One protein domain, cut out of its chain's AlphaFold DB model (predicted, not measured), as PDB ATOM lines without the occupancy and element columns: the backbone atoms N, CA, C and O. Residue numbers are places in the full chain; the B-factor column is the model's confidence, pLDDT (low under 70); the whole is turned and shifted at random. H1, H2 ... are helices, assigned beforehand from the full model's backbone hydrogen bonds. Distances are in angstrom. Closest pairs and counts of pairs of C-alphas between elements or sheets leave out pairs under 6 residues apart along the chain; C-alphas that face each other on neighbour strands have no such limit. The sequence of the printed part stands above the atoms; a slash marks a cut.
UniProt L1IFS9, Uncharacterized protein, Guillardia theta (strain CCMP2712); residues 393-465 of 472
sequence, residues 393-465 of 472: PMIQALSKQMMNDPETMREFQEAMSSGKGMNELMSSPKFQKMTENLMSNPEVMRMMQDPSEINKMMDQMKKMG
ATOM      1  N   PRO A 393     -23.974  40.422  35.386       77.56
ATOM      2  CA  PRO A 393     -24.658  41.689  35.148       77.56
ATOM      3  C   PRO A 393     -24.738  42.579  36.399       77.56
ATOM      4  O   PRO A 393     -24.730  43.803  36.271       77.56
ATOM      5  N   MET A 394     -24.728  42.005  37.608       80.88
ATOM      6  CA  MET A 394     -24.660  42.772  38.856       80.88
ATOM      7  C   MET A 394     -23.300  43.457  39.018       80.88
ATOM      8  O   MET A 394     -23.249  44.637  39.365       80.88
ATOM      9  N   ILE A 395     -22.202  42.757  38.716       85.06
ATOM     10  CA  ILE A 395     -20.853  43.342  38.737       85.06
ATOM     11  C   ILE A 395     -20.719  44.398  37.636       85.06
ATOM     12  O   ILE A 395     -20.104  45.437  37.862       85.06
ATOM     13  N   GLN A 396     -21.352  44.203  36.476       86.94
ATOM     14  CA  GLN A 396     -21.393  45.221  35.425       86.94
ATOM     15  C   GLN A 396     -22.192  46.458  35.836       86.94
ATOM     16  O   GLN A 396     -21.738  47.574  35.594       86.94
ATOM     17  N   ALA A 397     -23.357  46.290  36.465       86.38
ATOM     18  CA  ALA A 397     -24.160  47.400  36.967       86.38
ATOM     19  C   ALA A 397     -23.421  48.162  38.080       86.38
ATOM     20  O   ALA A 397     -23.349  49.391  38.039       86.38
ATOM     21  N   LEU A 398     -22.785  47.435  39.007       86.06
ATOM     22  CA  LEU A 398     -21.927  48.002  40.049       86.06
ATOM     23  C   LEU A 398     -20.747  48.768  39.434       86.06
ATOM     24  O   LEU A 398     -20.517  49.921  39.783       86.06
ATOM     25  N   SER A 399     -20.042  48.168  38.472       88.50
ATOM     26  CA  SER A 399     -18.904  48.778  37.773       88.50
ATOM     27  C   SER A 399     -19.308  50.042  37.008       88.50
ATOM     28  O   SER A 399     -18.671  51.084  37.164       88.50
ATOM     29  N   LYS A 400     -20.419  50.005  36.258       90.12
ATOM     30  CA  LYS A 400     -20.982  51.186  35.578       90.12
ATOM     31  C   LYS A 400     -21.297  52.301  36.570       90.12
ATOM     32  O   LYS A 400     -20.973  53.458  36.315       90.12
ATOM     33  N   GLN A 401     -21.905  51.965  37.704       88.69
ATOM     34  CA  GLN A 401     -22.236  52.951  38.725       88.69
ATOM     35  C   GLN A 401     -20.979  53.536  39.387       88.69
ATOM     36  O   GLN A 401     -20.934  54.734  39.643       88.69
ATOM     37  N   MET A 402     -19.935  52.726  39.580       87.38
ATOM     38  CA  MET A 402     -18.631  53.175  40.078       87.38
ATOM     39  C   MET A 402     -17.909  54.088  39.083       87.38
ATOM     40  O   MET A 402     -17.295  55.065  39.493       87.38
ATOM     41  N   MET A 403     -17.994  53.808  37.780       89.62
ATOM     42  CA  MET A 403     -17.423  54.679  36.744       89.62
ATOM     43  C   MET A 403     -18.152  56.022  36.638       89.62
ATOM     44  O   MET A 403     -17.537  57.026  36.287       89.62
ATOM     45  N   ASN A 404     -19.447  56.050  36.956       92.50
ATOM     46  CA  ASN A 404     -20.243  57.275  36.943       92.50
ATOM     47  C   ASN A 404     -20.019  58.158  38.184       92.50
ATOM     48  O   ASN A 404     -20.376  59.337  38.147       92.50
ATOM     49  N   ASP A 405     -19.426  57.625  39.258       92.06
ATOM     50  CA  ASP A 405     -19.117  58.368  40.481       92.06
ATOM     51  C   ASP A 405     -17.600  58.360  40.787       92.06
ATOM     52  O   ASP A 405     -17.083  57.430  41.421       92.06
ATOM     53  N   PRO A 406     -16.861  59.407  40.367       90.12
ATOM     54  CA  PRO A 406     -15.410  59.468  40.529       90.12
ATOM     55  C   PRO A 406     -14.962  59.501  41.995       90.12
ATOM     56  O   PRO A 406     -13.834  59.099  42.289       90.12
ATOM     57  N   GLU A 407     -15.809  59.947  42.933       90.38
ATOM     58  CA  GLU A 407     -15.467  59.893  44.357       90.38
ATOM     59  C   GLU A 407     -15.477  58.457  44.876       90.38
ATOM     60  O   GLU A 407     -14.565  58.056  45.601       90.38
ATOM     61  N   THR A 408     -16.478  57.681  44.467       88.25
ATOM     62  CA  THR A 408     -16.602  56.274  44.848       88.25
ATOM     63  C   THR A 408     -15.458  55.445  44.259       88.25
ATOM     64  O   THR A 408     -14.887  54.604  44.953       88.25
ATOM     65  N   MET A 409     -15.029  55.729  43.023       89.88
ATOM     66  CA  MET A 409     -13.847  55.085  42.438       89.88
ATOM     67  C   MET A 409     -12.550  55.444  43.184       89.88
ATOM     68  O   MET A 409     -11.696  54.575  43.369       89.88
ATOM     69  N   ARG A 410     -12.412  56.689  43.664       91.94
ATOM     70  CA  ARG A 410     -11.255  57.110  44.469       91.94
ATOM     71  C   ARG A 410     -11.197  56.368  45.804       91.94
ATOM     72  O   ARG A 410     -10.138  55.864  46.158       91.94
ATOM     73  N   GLU A 411     -12.321  56.266  46.511       86.88
ATOM     74  CA  GLU A 411     -12.401  55.524  47.778       86.88
ATOM     75  C   GLU A 411     -12.186  54.024  47.583       86.88
ATOM     76  O   GLU A 411     -11.496  53.397  48.382       86.88
ATOM     77  N   PHE A 412     -12.696  53.450  46.491       90.00
ATOM     78  CA  PHE A 412     -12.416  52.062  46.135       90.00
ATOM     79  C   PHE A 412     -10.920  51.828  45.899       90.00
ATOM     80  O   PHE A 412     -10.342  50.872  46.420       90.00
ATOM     81  N   GLN A 413     -10.273  52.717  45.143       89.00
ATOM     82  CA  GLN A 413      -8.842  52.630  44.873       89.00
ATOM     83  C   GLN A 413      -8.007  52.832  46.146       89.00
ATOM     84  O   GLN A 413      -7.004  52.146  46.322       89.00
ATOM     85  N   GLU A 414      -8.426  53.728  47.041       91.19
ATOM     86  CA  GLU A 414      -7.794  53.967  48.343       91.19
ATOM     87  C   GLU A 414      -7.977  52.779  49.302       91.19
ATOM     88  O   GLU A 414      -7.034  52.379  49.980       91.19
ATOM     89  N   ALA A 415      -9.148  52.141  49.322       88.62
ATOM     90  CA  ALA A 415      -9.391  50.933  50.113       88.62
ATOM     91  C   ALA A 415      -8.559  49.739  49.610       88.62
ATOM     92  O   ALA A 415      -8.005  48.981  50.410       88.62
ATOM     93  N   MET A 416      -8.421  49.604  48.288       86.69
ATOM     94  CA  MET A 416      -7.574  48.586  47.660       86.69
ATOM     95  C   MET A 416      -6.083  48.844  47.913       86.69
ATOM     96  O   MET A 416      -5.344  47.906  48.198       86.69
ATOM     97  N   SER A 417      -5.629  50.101  47.842       90.88
ATOM     98  CA  SER A 417      -4.215  50.449  48.037       90.88
ATOM     99  C   SER A 417      -3.792  50.485  49.506       90.88
ATOM    100  O   SER A 417      -2.647  50.165  49.813       90.88
ATOM    101  N   SER A 418      -4.704  50.820  50.420       91.44
ATOM    102  CA  SER A 418      -4.435  50.851  51.864       91.44
ATOM    103  C   SER A 418      -4.362  49.464  52.509       91.44
ATOM    104  O   SER A 418      -4.037  49.363  53.689       91.44
ATOM    105  N   GLY A 419      -4.684  48.391  51.774       88.88
ATOM    106  CA  GLY A 419      -4.703  47.027  52.311       88.88
ATOM    107  C   GLY A 419      -5.804  46.779  53.350       88.88
ATOM    108  O   GLY A 419      -5.885  45.684  53.899       88.88
ATOM    109  N   LYS A 420      -6.683  47.764  53.594       81.75
ATOM    110  CA  LYS A 420      -7.822  47.672  54.524       81.75
ATOM    111  C   LYS A 420      -8.893  46.672  54.075       81.75
ATOM    112  O   LYS A 420      -9.745  46.258  54.861       81.75
ATOM    113  N   GLY A 421      -8.801  46.212  52.830       84.88
ATOM    114  CA  GLY A 421      -9.591  45.110  52.303       84.88
ATOM    115  C   GLY A 421     -11.058  45.472  52.059       84.88
ATOM    116  O   GLY A 421     -11.559  46.530  52.436       84.88
ATOM    117  N   MET A 422     -11.769  44.548  51.412       81.94
ATOM    118  CA  MET A 422     -13.172  44.722  51.011       81.94
ATOM    119  C   MET A 422     -14.122  44.929  52.210       81.94
ATOM    120  O   MET A 422     -15.200  45.496  52.061       81.94
ATOM    121  N   ASN A 423     -13.731  44.488  53.410       86.38
ATOM    122  CA  ASN A 423     -14.580  44.539  54.602       86.38
ATOM    123  C   ASN A 423     -14.805  45.978  55.109       86.38
ATOM    124  O   ASN A 423     -15.921  46.349  55.481       86.38
ATOM    125  N   GLU A 424     -13.764  46.818  55.074       87.25
ATOM    126  CA  GLU A 424     -13.879  48.231  55.460       87.25
ATOM    127  C   GLU A 424     -14.613  49.037  54.379       87.25
ATOM    128  O   GLU A 424     -15.444  49.888  54.700       87.25
ATOM    129  N   LEU A 425     -14.410  48.684  53.102       88.81
ATOM    130  CA  LEU A 425     -15.164  49.246  51.981       88.81
ATOM    131  C   LEU A 425     -16.671  48.993  52.136       88.81
ATOM    132  O   LEU A 425     -17.446  49.946  52.058       88.81
ATOM    133  N   MET A 426     -17.088  47.751  52.416       89.62
ATOM    134  CA  MET A 426     -18.504  47.399  52.606       89.62
ATOM    135  C   MET A 426     -19.154  48.112  53.799       89.62
ATOM    136  O   MET A 426     -20.364  48.334  53.814       89.62
ATOM    137  N   SER A 427     -18.348  48.513  54.781       91.69
ATOM    138  CA  SER A 427     -18.809  49.271  55.945       91.69
ATOM    139  C   SER A 427     -18.853  50.783  55.700       91.69
ATOM    140  O   SER A 427     -19.388  51.522  56.528       91.69
ATOM    141  N   SER A 428     -18.302  51.273  54.584       93.00
ATOM    142  CA  SER A 428     -18.273  52.705  54.301       93.00
ATOM    143  C   SER A 428     -19.681  53.229  53.962       93.00
ATOM    144  O   SER A 428     -20.399  52.621  53.160       93.00
ATOM    145  N   PRO A 429     -20.102  54.385  54.510       91.38
ATOM    146  CA  PRO A 429     -21.413  54.963  54.209       91.38
ATOM    147  C   PRO A 429     -21.637  55.252  52.720       91.38
ATOM    148  O   PRO A 429     -22.776  55.233  52.253       91.38
ATOM    149  N   LYS A 430     -20.569  55.537  51.961       89.19
ATOM    150  CA  LYS A 430     -20.664  55.759  50.512       89.19
ATOM    151  C   LYS A 430     -20.904  54.463  49.758       89.19
ATOM    152  O   LYS A 430     -21.814  54.426  48.937       89.19
ATOM    153  N   PHE A 431     -20.169  53.399  50.079       90.81
ATOM    154  CA  PHE A 431     -20.419  52.094  49.475       90.81
ATOM    155  C   PHE A 431     -21.815  51.578  49.832       90.81
ATOM    156  O   PHE A 431     -22.526  51.123  48.949       90.81
ATOM    157  N   GLN A 432     -22.276  51.760  51.075       91.75
ATOM    158  CA  GLN A 432     -23.651  51.422  51.461       91.75
ATOM    159  C   GLN A 432     -24.695  52.162  50.616       91.75
ATOM    160  O   GLN A 432     -25.593  51.523  50.077       91.75
ATOM    161  N   LYS A 433     -24.547  53.481  50.423       92.25
ATOM    162  CA  LYS A 433     -25.426  54.256  49.527       92.25
ATOM    163  C   LYS A 433     -25.323  53.813  48.074       92.25
ATOM    164  O   LYS A 433     -26.317  53.816  47.353       92.25
ATOM    165  N   MET A 434     -24.129  53.444  47.621       89.69
ATOM    166  CA  MET A 434     -23.924  52.918  46.279       89.69
ATOM    167  C   MET A 434     -24.676  51.595  46.101       89.69
ATOM    168  O   MET A 434     -25.407  51.441  45.126       89.69
ATOM    169  N   THR A 435     -24.544  50.673  47.054       89.94
ATOM    170  CA  THR A 435     -25.250  49.390  47.078       89.94
ATOM    171  C   THR A 435     -26.764  49.579  47.209       89.94
ATOM    172  O   THR A 435     -27.520  48.885  46.538       89.94
ATOM    173  N   GLU A 436     -27.226  50.554  47.993       93.19
ATOM    174  CA  GLU A 436     -28.642  50.930  48.103       93.19
ATOM    175  C   GLU A 436     -29.193  51.470  46.772       93.19
ATOM    176  O   GLU A 436     -30.250  51.038  46.311       93.19
ATOM    177  N   ASN A 437     -28.450  52.353  46.099       91.50
ATOM    178  CA  ASN A 437     -28.796  52.850  44.765       91.50
ATOM    179  C   ASN A 437     -28.793  51.725  43.718       91.50
ATOM    180  O   ASN A 437     -29.655  51.707  42.839       91.50
ATOM    181  N   LEU A 438     -27.865  50.769  43.833       91.06
ATOM    182  CA  LEU A 438     -27.802  49.597  42.963       91.06
ATOM    183  C   LEU A 438     -29.026  48.695  43.170       91.06
ATOM    184  O   LEU A 438     -29.652  48.291  42.197       91.06
ATOM    185  N   MET A 439     -29.409  48.432  44.423       89.75
ATOM    186  CA  MET A 439     -30.632  47.691  44.758       89.75
ATOM    187  C   MET A 439     -31.904  48.439  44.343       89.75
ATOM    188  O   MET A 439     -32.916  47.815  44.038       89.75
ATOM    189  N   SER A 440     -31.854  49.771  44.290       93.75
ATOM    190  CA  SER A 440     -32.959  50.604  43.809       93.75
ATOM    191  C   SER A 440     -33.089  50.610  42.282       93.75
ATOM    192  O   SER A 440     -34.097  51.089  41.759       93.75
ATOM    193  N   ASN A 441     -32.103  50.085  41.543       92.00
ATOM    194  CA  ASN A 441     -32.166  50.020  40.089       92.00
ATOM    195  C   ASN A 441     -33.219  48.974  39.651       92.00
ATOM    196  O   ASN A 441     -33.113  47.802  40.026       92.00
ATOM    197  N   PRO A 442     -34.226  49.351  38.835       90.19
ATOM    198  CA  PRO A 442     -35.275  48.434  38.388       90.19
ATOM    199  C   PRO A 442     -34.743  47.228  37.600       90.19
ATOM    200  O   PRO A 442     -35.382  46.179  37.596       90.19
ATOM    201  N   GLU A 443     -33.587  47.345  36.945       88.00
ATOM    202  CA  GLU A 443     -32.951  46.241  36.221       88.00
ATOM    203  C   GLU A 443     -32.374  45.193  37.184       88.00
ATOM    204  O   GLU A 443     -32.609  43.995  37.022       88.00
ATOM    205  N   VAL A 444     -31.719  45.651  38.255       88.44
ATOM    206  CA  VAL A 444     -31.209  44.785  39.329       88.44
ATOM    207  C   VAL A 444     -32.370  44.135  40.081       88.44
ATOM    208  O   VAL A 444     -32.340  42.931  40.324       88.44
ATOM    209  N   MET A 445     -33.443  44.883  40.365       90.94
ATOM    210  CA  MET A 445     -34.659  44.307  40.949       90.94
ATOM    211  C   MET A 445     -35.300  43.250  40.047       90.94
ATOM    212  O   MET A 445     -35.766  42.235  40.555       90.94
ATOM    213  N   ARG A 446     -35.311  43.443  38.722       91.06
ATOM    214  CA  ARG A 446     -35.813  42.431  37.779       91.06
ATOM    215  C   ARG A 446     -34.977  41.156  37.801       91.06
ATOM    216  O   ARG A 446     -35.556  40.078  37.796       91.06
ATOM    217  N   MET A 447     -33.654  41.271  37.892       85.31
ATOM    218  CA  MET A 447     -32.778  40.102  38.047       85.31
ATOM    219  C   MET A 447     -32.993  39.399  39.387       85.31
ATOM    220  O   MET A 447     -33.047  38.178  39.427       85.31
ATOM    221  N   MET A 448     -33.179  40.152  40.475       89.62
ATOM    222  CA  MET A 448     -33.494  39.577  41.789       89.62
ATOM    223  C   MET A 448     -34.903  38.977  41.868       89.62
ATOM    224  O   MET A 448     -35.185  38.205  42.777       89.62
ATOM    225  N   GLN A 449     -35.805  39.330  40.953       93.38
ATOM    226  CA  GLN A 449     -37.133  38.725  40.866       93.38
ATOM    227  C   GLN A 449     -37.152  37.467  39.995       93.38
ATOM    228  O   GLN A 449     -38.076  36.670  40.144       93.38
ATOM    229  N   ASP A 450     -36.170  37.274  39.109       94.06
ATOM    230  CA  ASP A 450     -36.081  36.093  38.252       94.06
ATOM    231  C   ASP A 450     -35.330  34.954  38.976       94.06
ATOM    232  O   ASP A 450     -34.110  35.027  39.169       94.06
ATOM    233  N   PRO A 451     -36.017  33.859  39.360       90.19
ATOM    234  CA  PRO A 451     -35.385  32.739  40.055       90.19
ATOM    235  C   PRO A 451     -34.275  32.076  39.229       90.19
ATOM    236  O   PRO A 451     -33.351  31.488  39.791       90.19
ATOM    237  N   SER A 452     -34.353  32.150  37.896       93.25
ATOM    238  CA  SER A 452     -33.350  31.553  37.014       93.25
ATOM    239  C   SER A 452     -32.023  32.314  37.056       93.25
ATOM    240  O   SER A 452     -30.962  31.688  37.086       93.25
ATOM    241  N   GLU A 453     -32.072  33.643  37.144       88.31
ATOM    242  CA  GLU A 453     -30.888  34.495  37.286       88.31
ATOM    243  C   GLU A 453     -30.278  34.365  38.687       88.31
ATOM    244  O   GLU A 453     -29.058  34.240  38.815       88.31
ATOM    245  N   ILE A 454     -31.104  34.271  39.738       88.31
ATOM    246  CA  ILE A 454     -30.619  33.998  41.103       88.31
ATOM    247  C   ILE A 454     -29.888  32.653  41.172       88.31
ATOM    248  O   ILE A 454     -28.811  32.573  41.762       88.31
ATOM    249  N   ASN A 455     -30.427  31.602  40.546       90.12
ATOM    250  CA  ASN A 455     -29.784  30.287  40.534       90.12
ATOM    251  C   ASN A 455     -28.446  30.308  39.788       90.12
ATOM    252  O   ASN A 455     -27.461  29.771  40.295       90.12
ATOM    253  N   LYS A 456     -28.366  30.994  38.638       89.25
ATOM    254  CA  LYS A 456     -27.086  31.204  37.939       89.25
ATOM    255  C   LYS A 456     -26.083  31.949  38.819       89.25
ATOM    256  O   LYS A 456     -24.913  31.576  38.853       89.25
ATOM    257  N   MET A 457     -26.532  32.970  39.549       83.81
ATOM    258  CA  MET A 457     -25.684  33.723  40.472       83.81
ATOM    259  C   MET A 457     -25.195  32.849  41.638       83.81
ATOM    260  O   MET A 457     -24.016  32.906  41.986       83.81
ATOM    261  N   MET A 458     -26.058  32.004  42.210       87.81
ATOM    262  CA  MET A 458     -25.672  31.062  43.266       87.81
ATOM    263  C   MET A 458     -24.687  29.998  42.769       87.81
ATOM    264  O   MET A 458     -23.706  29.712  43.456       87.81
ATOM    265  N   ASP A 459     -24.882  29.464  41.563       91.06
ATOM    266  CA  ASP A 459     -23.939  28.528  40.947       91.06
ATOM    267  C   ASP A 459     -22.581  29.185  40.673       91.06
ATOM    268  O   ASP A 459     -21.536  28.568  40.898       91.06
ATOM    269  N   GLN A 460     -22.572  30.452  40.246       84.06
ATOM    270  CA  GLN A 460     -21.340  31.229  40.102       84.06
ATOM    271  C   GLN A 460     -20.649  31.450  41.453       84.06
ATOM    272  O   GLN A 460     -19.448  31.212  41.558       84.06
ATOM    273  N   MET A 461     -21.379  31.833  42.507       81.88
ATOM    274  CA  MET A 461     -20.805  31.981  43.854       81.88
ATOM    275  C   MET A 461     -20.200  30.673  44.365       81.88
ATOM    276  O   MET A 461     -19.076  30.669  44.872       81.88
ATOM    277  N   LYS A 462     -20.888  29.552  44.134       87.50
ATOM    278  CA  LYS A 462     -20.396  28.221  44.492       87.50
ATOM    279  C   LYS A 462     -19.114  27.861  43.738       87.50
ATOM    280  O   LYS A 462     -18.190  27.329  44.351       87.50
ATOM    281  N   LYS A 463     -19.019  28.187  42.443       87.44
ATOM    282  CA  LYS A 463     -17.783  28.018  41.654       87.44
ATOM    283  C   LYS A 463     -16.626  28.870  42.177       87.44
ATOM    284  O   LYS A 463     -15.483  28.438  42.098       87.44
ATOM    285  N   MET A 464     -16.915  30.036  42.751       72.62
ATOM    286  CA  MET A 464     -15.917  30.928  43.354       72.62
ATOM    287  C   MET A 464     -15.528  30.531  44.789       72.62
ATOM    288  O   MET A 464     -14.809  31.271  45.456       72.62
ATOM    289  N   GLY A 465     -16.010  29.389  45.296       84.88
ATOM    290  CA  GLY A 465     -15.748  28.946  46.668       84.88
ATOM    291  C   GLY A 465     -16.475  29.769  47.738       84.88
ATOM    292  O   GLY A 465     -16.253  29.559  48.930       84.88
TER     293      GLY A 465
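AT A GLANCE: This is residues 393 to 465 of the 472 residues of an uncharacterized protein of Guillardia theta (strain CCMP2712) (UniProt L1IFS9). Starting from H6, the longest helix, the helices form an open U: H6 and H5 meet at a corner as one arm, H1 packed on H4 makes the base, and the helical hairpin of H2 and H3 is the other arm. Residues 458 to 465 stick out, of which 458 to 463 belong to H6. The printed part has 73 residues with six named helices, H1 to H6 in chain order, and no named strand: all helix. It is only just loose, close to compact, with a radius of gyration of the C-alphas of 13.6 A and spans of 37 by 29 by 18 A.

IN THESE COORDINATES: Find C-alpha 451 at (-35.385, 32.739, 40.055); from there H6 runs 18.3 A to C-alpha 463 at (-17.783, 28.018, 41.654). H5 is residues 442 to 449, and H4 residues 429 to 439, 15.1 A. H1, residues 393 to 404, begins at (-24.658, 41.689, 35.148) and spans 16.3 A. H2 is residues 406 to 417, 16.2 A, and H3 residues 421 to 427.

HOW THE PARTS SIT: H6 and H5 only just touch, with 3 pairs of C-alphas within 8 A, only at the corner, closest at Glu 453 and Met 447, 6.0 A, about perpendicular at 80 degrees. H1 touches H4 with residues 397 to 401 alone, closest C-alphas Leu 398 and Leu 438, 6.7 A, at a steep tilt of 51 degrees. H2 and H3 touch, closest C-alphas Ala 415 and Gly 421, 6.2 A. H1 and H6 are apart. Each O i to N i+4 pair is within hydrogen-bond range in H1, H2, H4, H5 and H6, and 2 of 3 in H3.

THE WHOLE: The C-alphas farthest apart, of Ser 418 and Ser 452, are 37.8 A apart. The printed part has no cut, its five links are tight, and no printed residue is under 70 in pLDDT.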